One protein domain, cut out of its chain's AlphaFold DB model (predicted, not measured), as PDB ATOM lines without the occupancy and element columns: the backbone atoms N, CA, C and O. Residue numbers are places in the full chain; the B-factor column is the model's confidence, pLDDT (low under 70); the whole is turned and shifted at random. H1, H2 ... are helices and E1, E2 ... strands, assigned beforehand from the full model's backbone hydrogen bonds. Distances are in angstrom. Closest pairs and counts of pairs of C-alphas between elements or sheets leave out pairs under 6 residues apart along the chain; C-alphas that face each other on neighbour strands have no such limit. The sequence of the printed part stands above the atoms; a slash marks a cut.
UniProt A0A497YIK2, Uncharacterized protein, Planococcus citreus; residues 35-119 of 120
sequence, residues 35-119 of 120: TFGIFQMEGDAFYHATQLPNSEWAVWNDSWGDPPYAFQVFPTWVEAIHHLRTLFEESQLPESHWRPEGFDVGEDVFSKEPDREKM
ATOM      1  N   THR A  35     190.695 222.960 233.102       97.38
ATOM      2  CA  THR A  35     190.650 221.540 232.728       97.38
ATOM      3  C   THR A  35     191.067 220.663 233.893       97.38
ATOM      4  O   THR A  35     192.205 220.733 234.332       97.38
ATOM      5  N   PHE A  36     190.185 219.765 234.311       97.38
ATOM      6  CA  PHE A  36     190.408 218.825 235.401       97.38
ATOM      7  C   PHE A  36     190.731 217.440 234.841       97.38
ATOM      8  O   PHE A  36     189.989 216.916 234.004       97.38
ATOM      9  N   GLY A  37     191.821 216.833 235.303       95.81
ATOM     10  CA  GLY A  37     192.103 215.414 235.093       95.81
ATOM     11  C   GLY A  37     191.133 214.545 235.896       95.81
ATOM     12  O   GLY A  37     190.911 214.790 237.078       95.81
ATOM     13  N   ILE A  38     190.523 213.539 235.260       96.44
ATOM     14  CA  ILE A  38     189.476 212.719 235.895       96.44
ATOM     15  C   ILE A  38     189.956 211.301 236.168       96.44
ATOM     16  O   ILE A  38     189.891 210.812 237.297       96.44
ATOM     17  N   PHE A  39     190.439 210.622 235.135       94.44
ATOM     18  CA  PHE A  39     191.061 209.317 235.293       94.44
ATOM     19  C   PHE A  39     192.077 209.061 234.190       94.44
ATOM     20  O   PHE A  39     191.947 209.544 233.064       94.44
ATOM     21  N   GLN A  40     193.086 208.274 234.540       90.56
ATOM     22  CA  GLN A  40     194.140 207.852 233.631       90.56
ATOM     23  C   GLN A  40     193.793 206.486 233.039       90.56
ATOM     24  O   GLN A  40     193.518 205.549 233.793       90.56
ATOM     25  N   MET A  41     193.847 206.350 231.715       87.44
ATOM     26  CA  MET A  41     193.783 205.046 231.051       87.44
ATOM     27  C   MET A  41     195.091 204.256 231.207       87.44
ATOM     28  O   MET A  41     196.096 204.780 231.677       87.44
ATOM     29  N   GLU A  42     195.126 202.986 230.791       76.44
ATOM     30  CA  GLU A  42     196.415 202.299 230.640       76.44
ATOM     31  C   GLU A  42     197.322 203.065 229.656       76.44
ATOM     32  O   GLU A  42     196.926 203.358 228.526       76.44
ATOM     33  N   GLY A  43     198.545 203.387 230.092       78.12
ATOM     34  CA  GLY A  43     199.492 204.234 229.360       78.12
ATOM     35  C   GLY A  43     199.521 205.675 229.880       78.12
ATOM     36  O   GLY A  43     199.340 205.913 231.073       78.12
ATOM     37  N   ASP A  44     199.768 206.627 228.979       74.81
ATOM     38  CA  ASP A  44     199.926 208.053 229.313       74.81
ATOM     39  C   ASP A  44     198.666 208.890 229.017       74.81
ATOM     40  O   ASP A  44     198.713 210.109 229.135       74.81
ATOM     41  N   ALA A  45     197.552 208.258 228.629       85.69
ATOM     42  CA  ALA A  45     196.336 208.965 228.230       85.69
ATOM     43  C   ALA A  45     195.400 209.254 229.413       85.69
ATOM     44  O   ALA A  45     195.181 208.394 230.272       85.69
ATOM     45  N   PHE A  46     194.782 210.429 229.412       91.81
ATOM     46  CA  PHE A  46     193.858 210.908 230.431       91.81
ATOM     47  C   PHE A  46     192.508 211.292 229.834       91.81
ATOM     48  O   PHE A  46     192.402 211.809 228.723       91.81
ATOM     49  N   TYR A  47     191.456 211.060 230.615       96.25
ATOM     50  CA  TYR A  47     190.175 211.717 230.407       96.25
ATOM     51  C   TYR A  47     190.107 212.994 231.233       96.25
ATOM     52  O   TYR A  47     190.427 213.002 232.426       96.25
ATOM     53  N   HIS A  48     189.635 214.050 230.585       97.12
ATOM     54  CA  HIS A  48     189.551 215.391 231.126       97.12
ATOM     55  C   HIS A  48     188.116 215.911 231.094       97.12
ATOM     56  O   HIS A  48     187.324 215.549 230.220       97.12
ATOM     57  N   ALA A  49     187.814 216.810 232.025       98.31
ATOM     58  CA  ALA A  49     186.633 217.657 231.990       98.31
ATOM     59  C   ALA A  49     187.069 219.123 232.031       98.31
ATOM     60  O   ALA A  49     187.731 219.544 232.974       98.31
ATOM     61  N   THR A  50     186.691 219.908 231.031       98.31
ATOM     62  CA  THR A  50     186.969 221.345 230.972       98.31
ATOM     63  C   THR A  50     185.679 222.114 231.180       98.31
ATOM     64  O   THR A  50     184.731 221.935 230.413       98.31
ATOM     65  N   GLN A  51     185.632 222.983 232.188       98.31
ATOM     66  CA  GLN A  51     184.534 223.944 232.290       98.31
ATOM     67  C   GLN A  51     184.702 224.963 231.165       98.31
ATOM     68  O   GLN A  51     185.797 225.465 230.978       98.31
ATOM     69  N   LEU A  52     183.654 225.247 230.403       98.12
ATOM     70  CA  LEU A  52     183.665 226.185 229.284       98.12
ATOM     71  C   LEU A  52     183.328 227.612 229.756       98.12
ATOM     72  O   LEU A  52     182.715 227.789 230.813       98.12
ATOM     73  N   PRO A  53     183.623 228.666 228.966       97.56
ATOM     74  CA  PRO A  53     183.283 230.048 229.331       97.56
ATOM     75  C   PRO A  53     181.785 230.303 229.562       97.56
ATOM     76  O   PRO A  53     181.415 231.238 230.271       97.56
ATOM     77  N   ASN A  54     180.914 229.481 228.971       97.06
ATOM     78  CA  ASN A  54     179.462 229.520 229.168       97.06
ATOM     79  C   ASN A  54     178.979 228.677 230.367       97.06
ATOM     80  O   ASN A  54     177.773 228.539 230.549       97.06
ATOM     81  N   SER A  55     179.899 228.163 231.192       96.75
ATOM     82  CA  SER A  55     179.651 227.286 232.352       96.75
ATOM     83  C   SER A  55     179.161 225.865 232.028       96.75
ATOM     84  O   SER A  55     178.847 225.119 232.951       96.75
ATOM     85  N   GLU A  56     179.132 225.465 230.755       98.44
ATOM     86  CA  GLU A  56     178.965 224.058 230.362       98.44
ATOM     87  C   GLU A  56     180.281 223.282 230.546       98.44
ATOM     88  O   GLU A  56     181.316 223.857 230.878       98.44
ATOM     89  N   TRP A  57     180.260 221.969 230.325       98.62
ATOM     90  CA  TRP A  57     181.396 221.081 230.563       98.62
ATOM     91  C   TRP A  57     181.745 220.274 229.317       98.62
ATOM     92  O   TRP A  57     180.926 219.505 228.823       98.62
ATOM     93  N   ALA A  58     182.969 220.414 228.815       98.56
ATOM     94  CA  ALA A  58     183.493 219.590 227.734       98.56
ATOM     95  C   ALA A  58     184.281 218.401 228.290       98.56
ATOM     96  O   ALA A  58     185.246 218.584 229.026       98.56
ATOM     97  N   VAL A  59     183.910 217.186 227.895       98.31
ATOM     98  CA  VAL A  59     184.662 215.958 228.175       98.31
ATOM     99  C   VAL A  59     185.481 215.574 226.951       98.31
ATOM    100  O   VAL A  59     184.940 215.505 225.847       98.31
ATOM    101  N   TRP A  60     186.769 215.301 227.144       97.06
ATOM    102  CA  TRP A  60     187.698 214.906 226.084       97.06
ATOM    103  C   TRP A  60     188.833 214.038 226.634       97.06
ATOM    104  O   TRP A  60     188.964 213.864 227.843       97.06
ATOM    105  N   ASN A  61     189.635 213.452 225.747       94.69
ATOM    106  CA  ASN A  61     190.831 212.696 226.117       94.69
ATOM    107  C   ASN A  61     191.934 212.878 225.072       94.69
ATOM    108  O   ASN A  61     191.662 213.201 223.915       94.69
ATOM    109  N   ASP A  62     193.167 212.618 225.478       90.69
ATOM    110  CA  ASP A  62     194.376 212.748 224.661       90.69
ATOM    111  C   ASP A  62     194.874 211.405 224.082       90.69
ATOM    112  O   ASP A  62     195.983 211.307 223.557       90.69
ATOM    113  N   SER A  63     194.035 210.361 224.097       84.81
ATOM    114  CA  SER A  63     194.457 208.994 223.742       84.81
ATOM    115  C   SER A  63     194.869 208.795 222.276       84.81
ATOM    116  O   SER A  63     195.600 207.854 221.967       84.81
ATOM    117  N   TRP A  64     194.438 209.674 221.364       79.38
ATOM    118  CA  TRP A  64     194.658 209.527 219.917       79.38
ATOM    119  C   TRP A  64     195.753 210.446 219.346       79.38
ATOM    120  O   TRP A  64     195.860 210.581 218.125       79.38
ATOM    121  N   GLY A  65     196.605 211.030 220.200       80.00
ATOM    122  CA  GLY A  65     197.820 211.741 219.788       80.00
ATOM    123  C   GLY A  65     197.794 213.246 220.058       80.00
ATOM    124  O   GLY A  65     197.566 213.677 221.182       80.00
ATOM    125  N   ASP A  66     198.099 214.047 219.037       84.56
ATOM    126  CA  ASP A  66     198.162 215.509 219.155       84.56
ATOM    127  C   ASP A  66     196.771 216.155 218.986       84.56
ATOM    128  O   ASP A  66     195.960 215.635 218.214       84.56
ATOM    129  N   PRO A  67     196.527 217.343 219.571       88.00
ATOM    130  CA  PRO A  67     195.295 218.103 219.352       88.00
ATOM    131  C   PRO A  67     195.092 218.525 217.877       88.00
ATOM    132  O   PRO A  67     196.054 218.547 217.092       88.00
ATOM    133  N   PRO A  68     193.859 218.918 217.488       89.62
ATOM    134  CA  PRO A  68     192.669 219.064 218.337       89.62
ATOM    135  C   PRO A  68     192.048 217.728 218.752       89.62
ATOM    136  O   PRO A  68     191.992 216.780 217.967       89.62
ATOM    137  N   TYR A  69     191.582 217.666 219.998       93.81
ATOM    138  CA  TYR A  69     190.938 216.480 220.548       93.81
ATOM    139  C   TYR A  69     189.439 216.504 220.262       93.81
ATOM    140  O   TYR A  69     188.805 217.557 220.245       93.81
ATOM    141  N   ALA A  70     188.848 215.330 220.057       94.12
ATOM    142  CA  ALA A  70     187.397 215.227 220.033       94.12
ATOM    143  C   ALA A  70     186.848 215.468 221.445       94.12
ATOM    144  O   ALA A  70     187.392 214.947 222.421       94.12
ATOM    145  N   PHE A  71     185.756 216.223 221.541       97.00
ATOM    146  CA  PHE A  71     185.102 216.515 222.809       97.00
ATOM    147  C   PHE A  71     183.581 216.423 222.696       97.00
ATOM    148  O   PHE A  71     183.003 216.594 221.621       97.00
ATOM    149  N   GLN A  72     182.939 216.168 223.830       98.25
ATOM    150  CA  GLN A  72     181.490 216.194 223.984       98.25
ATOM    151  C   GLN A  72     181.112 217.204 225.066       98.25
ATOM    152  O   GLN A  72     181.721 217.218 226.131       98.25
ATOM    153  N   VAL A  73     180.108 218.040 224.795       98.56
ATOM    154  CA  VAL A  73     179.646 219.081 225.725       98.56
ATOM    155  C   VAL A  73     178.433 218.597 226.514       98.56
ATOM    156  O   VAL A  73     177.516 217.990 225.956       98.56
ATOM    157  N   PHE A  74     178.431 218.905 227.805       98.56
ATOM    158  CA  PHE A  74     177.380 218.611 228.764       98.56
ATOM    159  C   PHE A  74     176.928 219.909 229.447       98.56
ATOM    160  O   PHE A  74     177.779 220.702 229.854       98.56
ATOM    161  N   PRO A  75     175.614 220.137 229.610       98.19
ATOM    162  CA  PRO A  75     175.100 221.333 230.278       98.19
ATOM    163  C   PRO A  75     175.571 221.501 231.726       98.19
ATOM    164  O   PRO A  75     175.698 222.626 232.201       98.19
ATOM    165  N   THR A  76     175.806 220.399 232.443       98.12
ATOM    166  CA  THR A  76     176.168 220.425 233.866       98.12
ATOM    167  C   THR A  76     177.352 219.523 234.198       98.12
ATOM    168  O   THR A  76     177.597 218.513 233.534       98.12
ATOM    169  N   TRP A  77     178.045 219.849 235.296       98.00
ATOM    170  CA  TRP A  77     179.098 218.999 235.857       98.00
ATOM    171  C   TRP A  77     178.591 217.585 236.138       98.00
ATOM    172  O   TRP A  77     179.239 216.615 235.768       98.00
ATOM    173  N   VAL A  78     177.411 217.475 236.756       97.75
ATOM    174  CA  VAL A  78     176.798 216.196 237.141       97.75
ATOM    175  C   VAL A  78     176.644 215.280 235.925       97.75
ATOM    176  O   VAL A  78     176.996 214.104 235.985       97.75
ATOM    177  N   GLU A  79     176.181 215.811 234.795       98.38
ATOM    178  CA  GLU A  79     176.065 215.040 233.553       98.38
ATOM    179  C   GLU A  79     177.438 214.626 233.002       98.38
ATOM    180  O   GLU A  79     177.615 213.465 232.626       98.38
ATOM    181  N   ALA A  80     178.416 215.537 233.003       98.50
ATOM    182  CA  ALA A  80     179.774 215.256 232.541       98.50
ATOM    183  C   ALA A  80     180.462 214.169 233.384       98.50
ATOM    184  O   ALA A  80     180.995 213.201 232.838       98.50
ATOM    185  N   ILE A  81     180.418 214.283 234.716       98.31
ATOM    186  CA  ILE A  81     181.084 213.340 235.621       98.31
ATOM    187  C   ILE A  81     180.396 211.972 235.631       98.31
ATOM    188  O   ILE A  81     181.076 210.951 235.717       98.31
ATOM    189  N   HIS A  82     179.069 211.911 235.463       98.25
ATOM    190  CA  HIS A  82     178.378 210.635 235.269       98.25
ATOM    191  C   HIS A  82     178.764 209.972 233.948       98.25
ATOM    192  O   HIS A  82     179.000 208.765 233.929       98.25
ATOM    193  N   HIS A  83     178.878 210.736 232.860       98.25
ATOM    194  CA  HIS A  83     179.360 210.200 231.590       98.25
ATOM    195  C   HIS A  83     180.782 209.638 231.719       98.25
ATOM    196  O   HIS A  83     181.042 208.505 231.316       98.25
ATOM    197  N   LEU A  84     181.680 210.390 232.358       97.81
ATOM    198  CA  LEU A  84     183.042 209.952 232.657       97.81
ATOM    199  C   LEU A  84     183.079 208.706 233.543       97.81
ATOM    200  O   LEU A  84     183.898 207.822 233.305       97.81
ATOM    201  N   ARG A  85     182.185 208.600 234.533       97.56
ATOM    202  CA  ARG A  85     182.093 207.408 235.381       97.56
ATOM    203  C   ARG A  85     181.691 206.175 234.576       97.56
ATOM    204  O   ARG A  85     182.297 205.125 234.764       97.56
ATOM    205  N   THR A  86     180.738 206.306 233.656       97.06
ATOM    206  CA  THR A  86     180.360 205.218 232.742       97.06
ATOM    207  C   THR A  86     181.552 204.774 231.894       97.06
ATOM    208  O   THR A  86     181.855 203.585 231.855       97.06
ATOM    209  N   LEU A  87     182.279 205.715 231.278       95.44
ATOM    210  CA  LEU A  87     183.479 205.403 230.489       95.44
ATOM    211  C   LEU A  87     184.562 204.712 231.330       95.44
ATOM    212  O   LEU A  87     185.211 203.770 230.875       95.44
ATOM    213  N   PHE A  88     184.746 205.161 232.571       95.69
ATOM    214  CA  PHE A  88     185.670 204.540 233.510       95.69
ATOM    215  C   PHE A  88     185.274 203.092 233.833       95.69
ATOM    216  O   PHE A  88     186.111 202.194 233.762       95.69
ATOM    217  N   GLU A  89     184.001 202.828 234.125       95.31
ATOM    218  CA  GLU A  89     183.512 201.473 234.410       95.31
ATOM    219  C   GLU A  89     183.635 200.544 233.192       95.31
ATOM    220  O   GLU A  89     184.033 199.383 233.333       95.31
ATOM    221  N   GLU A  90     183.377 201.059 231.987       93.56
ATOM    222  CA  GLU A  90     183.564 200.336 230.724       93.56
ATOM    223  C   GLU A  90     185.032 199.986 230.446       93.56
ATOM    224  O   GLU A  90     185.314 198.941 229.858       93.56
ATOM    225  N   SER A  91     185.972 200.820 230.902       90.81
ATOM    226  CA  SER A  91     187.411 200.579 230.746       90.81
ATOM    227  C   SER A  91     187.950 199.434 231.615       90.81
ATOM    228  O   SER A  91     189.055 198.954 231.372       90.81
ATOM    229  N   GLN A  92     187.180 198.981 232.615       92.06
ATOM    230  CA  GLN A  92     187.557 197.926 233.571       92.06
ATOM    231  C   GLN A  92     188.846 198.213 234.362       92.06
ATOM    232  O   GLN A  92     189.478 197.295 234.894       92.06
ATOM    233  N   LEU A  93     189.233 199.486 234.465       91.50
ATOM    234  CA  LEU A  93     190.389 199.909 235.244       91.50
ATOM    235  C   LEU A  93     190.139 199.737 236.753       91.50
ATOM    236  O   LEU A  93     189.002 199.831 237.222       91.50
ATOM    237  N   PRO A  94     191.197 199.529 237.555       94.12
ATOM    238  CA  PRO A  94     191.070 199.544 239.007       94.12
ATOM    239  C   PRO A  94     190.611 200.919 239.507       94.12
ATOM    240  O   PRO A  94     191.112 201.937 239.037       94.12
ATOM    241  N   GLU A  95     189.763 200.961 240.541       93.44
ATOM    242  CA  GLU A  95     189.247 202.206 241.153       93.44
ATOM    243  C   GLU A  95     190.357 203.210 241.525       93.44
ATOM    244  O   GLU A  95     190.140 204.413 241.518       93.44
ATOM    245  N   SER A  96     191.590 202.748 241.767       91.81
ATOM    246  CA  SER A  96     192.750 203.617 242.004       91.81
ATOM    247  C   SER A  96     193.108 204.558 240.845       91.81
ATOM    248  O   SER A  96     193.913 205.464 241.066       91.81
ATOM    249  N   HIS A  97     192.582 204.324 239.641       93.31
ATOM    250  CA  HIS A  97     192.721 205.194 238.469       93.31
ATOM    251  C   HIS A  97     191.664 206.303 238.429       93.31
ATOM    252  O   HIS A  97     191.896 207.321 237.779       93.31
ATOM    253  N   TRP A  98     190.540 206.138 239.131       94.31
ATOM    254  CA  TRP A  98     189.531 207.178 239.291       94.31
ATOM    255  C   TRP A  98     190.040 208.213 240.294       94.31
ATOM    256  O   TRP A  98     189.948 208.032 241.510       94.31
ATOM    257  N   ARG A  99     190.644 209.286 239.778       92.50
ATOM    258  CA  ARG A  99     191.239 210.361 240.580       92.50
ATOM    259  C   ARG A  99     190.813 211.731 240.055       92.50
ATOM    260  O   ARG A  99     191.656 212.439 239.510       92.50
ATOM    261  N   PRO A 100     189.533 212.107 240.216       95.62
ATOM    262  CA  PRO A 100     189.077 213.421 239.797       95.62
ATOM    263  C   PRO A 100     189.799 214.528 240.560       95.62
ATOM    264  O   PRO A 100     189.759 214.576 241.790       95.62
ATOM    265  N   GLU A 101     190.458 215.409 239.820       96.56
ATOM    266  CA  GLU A 101     191.051 216.632 240.346       96.56
ATOM    267  C   GLU A 101     189.976 217.608 240.824       96.56
ATOM    268  O   GLU A 101     188.824 217.576 240.385       96.56
ATOM    269  N   GLY A 102     190.367 218.509 241.725       96.31
ATOM    270  CA  GLY A 102     189.458 219.501 242.287       96.31
ATOM    271  C   GLY A 102     188.648 219.014 243.493       96.31
ATOM    272  O   GLY A 102     187.726 219.701 243.936       96.31
ATOM    273  N   PHE A 103     188.991 217.851 244.048       95.62
ATOM    274  CA  PHE A 103     188.312 217.245 245.192       95.62
ATOM    275  C   PHE A 103     189.311 216.731 246.227       95.62
ATOM    276  O   PHE A 103     190.387 216.241 245.886       95.62
ATOM    277  N   ASP A 104     188.934 216.800 247.504       93.00
ATOM    278  CA  ASP A 104     189.681 216.099 248.552       93.00
ATOM    279  C   ASP A 104     189.375 214.594 248.528       93.00
ATOM    280  O   ASP A 104     188.328 214.140 248.057       93.00
ATOM    281  N   VAL A 105     190.280 213.798 249.099       86.69
ATOM    282  CA  VAL A 105     190.103 212.345 249.211       86.69
ATOM    283  C   VAL A 105     188.809 212.021 249.966       86.69
ATOM    284  O   VAL A 105     188.660 212.356 251.139       86.69
ATOM    285  N   GLY A 106     187.899 211.308 249.297       85.75
ATOM    286  CA  GLY A 106     186.618 210.877 249.859       85.75
ATOM    287  C   GLY A 106     185.478 211.890 249.723       85.75
ATOM    288  O   GLY A 106     184.381 211.603 250.203       85.75
ATOM    289  N   GLU A 107     185.697 213.042 249.081       92.81
ATOM    290  CA  GLU A 107     184.595 213.925 248.696       92.81
ATOM    291  C   GLU A 107     183.714 213.280 247.621       92.81
ATOM    292  O   GLU A 107     184.179 212.545 246.748       92.81
ATOM    293  N   ASP A 108     182.416 213.578 247.681       93.31
ATOM    294  CA  ASP A 108     181.463 213.120 246.678       93.31
ATOM    295  C   ASP A 108     181.546 213.990 245.416       93.31
ATOM    296  O   ASP A 108     180.950 215.072 245.338       93.31
ATOM    297  N   VAL A 109     182.272 213.474 244.423       95.50
ATOM    298  CA  VAL A 109     182.503 214.110 243.119       95.50
ATOM    299  C   VAL A 109     181.228 214.295 242.290       95.50
ATOM    300  O   VAL A 109     181.227 215.085 241.354       95.50
ATOM    301  N   PHE A 110     180.128 213.612 242.624       96.38
ATOM    302  CA  PHE A 110     178.856 213.707 241.895       96.38
ATOM    303  C   PHE A 110     177.933 214.801 242.448       96.38
ATOM    304  O   PHE A 110     176.934 215.146 241.818       96.38
ATOM    305  N   SER A 111     178.248 215.352 243.622       93.44
ATOM    306  CA  SER A 111     177.366 216.275 244.350       93.44
ATOM    307  C   SER A 111     177.666 217.762 244.134       93.44
ATOM    308  O   SER A 111     176.812 218.606 244.415       93.44
ATOM    309  N   LYS A 112     178.869 218.099 243.658       94.94
ATOM    310  CA  LYS A 112     179.352 219.480 243.506       94.94
ATOM    311  C   LYS A 112     180.387 219.582 242.384       94.94
ATOM    312  O   LYS A 112     181.039 218.591 242.073       94.94
ATOM    313  N   GLU A 113     180.545 220.780 241.828       96.75
ATOM    314  CA  GLU A 113     181.604 221.086 240.856       96.75
ATOM    315  C   GLU A 113     183.007 221.002 241.496       96.75
ATOM    316  O   GLU A 113     183.132 221.222 242.708       96.75
ATOM    317  N   PRO A 114     184.054 220.694 240.707       96.94
ATOM    318  CA  PRO A 114     185.428 220.640 241.191       96.94
ATOM    319  C   PRO A 114     185.965 222.028 241.562       96.94
ATOM    320  O   PRO A 114     185.641 223.047 240.950       96.94
ATOM    321  N   ASP A 115     186.831 222.052 242.567       95.81
ATOM    322  CA  ASP A 115     187.496 223.252 243.060       95.81
ATOM    323  C   ASP A 115     188.838 223.465 242.345       95.81
ATOM    324  O   ASP A 115     189.754 222.650 242.457       95.81
ATOM    325  N   ARG A 116     188.989 224.588 241.636       93.94
ATOM    326  CA  ARG A 116     190.237 224.923 240.928       93.94
ATOM    327  C   ARG A 116     191.433 225.071 241.866       93.94
ATOM    328  O   ARG A 116     192.556 224.811 241.452       93.94
ATOM    329  N   GLU A 117     191.221 225.452 243.127       93.81
ATOM    330  CA  GLU A 117     192.308 225.567 244.110       93.81
ATOM    331  C   GLU A 117     192.855 224.199 244.544       93.81
ATOM    332  O   GLU A 117     193.929 224.125 245.143       93.81
ATOM    333  N   LYS A 118     192.139 223.113 244.219       92.50
ATOM    334  CA  LYS A 118     192.517 221.724 244.504       92.50
ATOM    335  C   LYS A 118     192.971 220.954 243.255       92.50
ATOM    336  O   LYS A 118     193.069 219.728 243.299       92.50
ATOM    337  N   MET A 119     193.207 221.643 242.137       89.81
ATOM    338  CA  MET A 119     193.874 221.055 240.969       89.81
ATOM    339  C   MET A 119     195.357 220.797 241.284       89.81
ATOM    340  O   MET A 119     195.962 221.550 242.052       89.81
TER     341      MET A 119
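What this domain is: This is residues 35 to 119 of the 120 residues of an uncharacterized protein of Planococcus citreus (UniProt A0A497YIK2). A strongly twisted sheet of four strands, E1 to E4, has one helix, H1, packed over one of its faces and running along the strands. After the helix, a long stretch with no named element, residues 91 to 119, folds back past the E1 edge of the sheet. The printed part has 85 residues, with four named strands and then one named helix, in the order E1, E2, E3, E4, H1; the sheet is antiparallel throughout, in that same order. The class is mixed, helices and strands, with 35 residues, under half, in named elements. The whole is compact and rounded, with a radius of gyration of the C-alphas of 12.2 A and spans of 29 by 28 by 22 A.

Where its parts are: E1, residues 35 to 40, begins at C-alpha 35 (190.650, 221.540, 232.728) and is 14.2 A long from first to last C-alpha. E2, residues 46 to 51, measures 16.1 A. E3 is residues 57 to 61, 13.4 A, and E4 is residues 71 to 74, 10.0 A. H1, residues 77 to 90, runs 19.9 A from C-alpha 77 (179.098, 218.999, 235.857) to C-alpha 90 (183.564, 200.336, 230.724).

How they stand to each other: The four strands form a meander, each the antiparallel neighbour of the one before. E1 and E2 are a hairpin, their directions at 156 degrees, with N 36 and O 49 within hydrogen-bond range at 2.8 A. E2 and E3 are a hairpin at 160 degrees, with N 50 and O 58 at 2.8 A. E3 and E4 are a hairpin at 153 degrees, with N 59 and O 72 at 2.8 A. The edge strands E1 and E4 are apart. H1 is on the sheet at a height of 8.4 A, and sheet and helix make two layers, the helix on one face. It lies over E2 and E3 and runs along the strands, at 7 degrees to E3 on the local plane. The closest C-alphas of H1 and E3 are those of Trp 77 and Trp 57, 6.1 A apart; those of H1 and E2 are Ala 80 and Ala 49, at 7.3 A. In H1 every O i to N i+4 pair is within hydrogen-bond range.

The domain as a whole: The two C-alphas farthest apart are those of Asn 54 and Pro 94, 33.6 A. The first and last printed C-alphas, of Thr 35 and Met 119, are 8.9 A apart. The printed part has no cut. The link from E3 to E4 is short, and those from E1 to E2, E2 to E3 and E4 to H1 are tight. The mean pLDDT of the printed part is 93.8, and no printed residue is under 70.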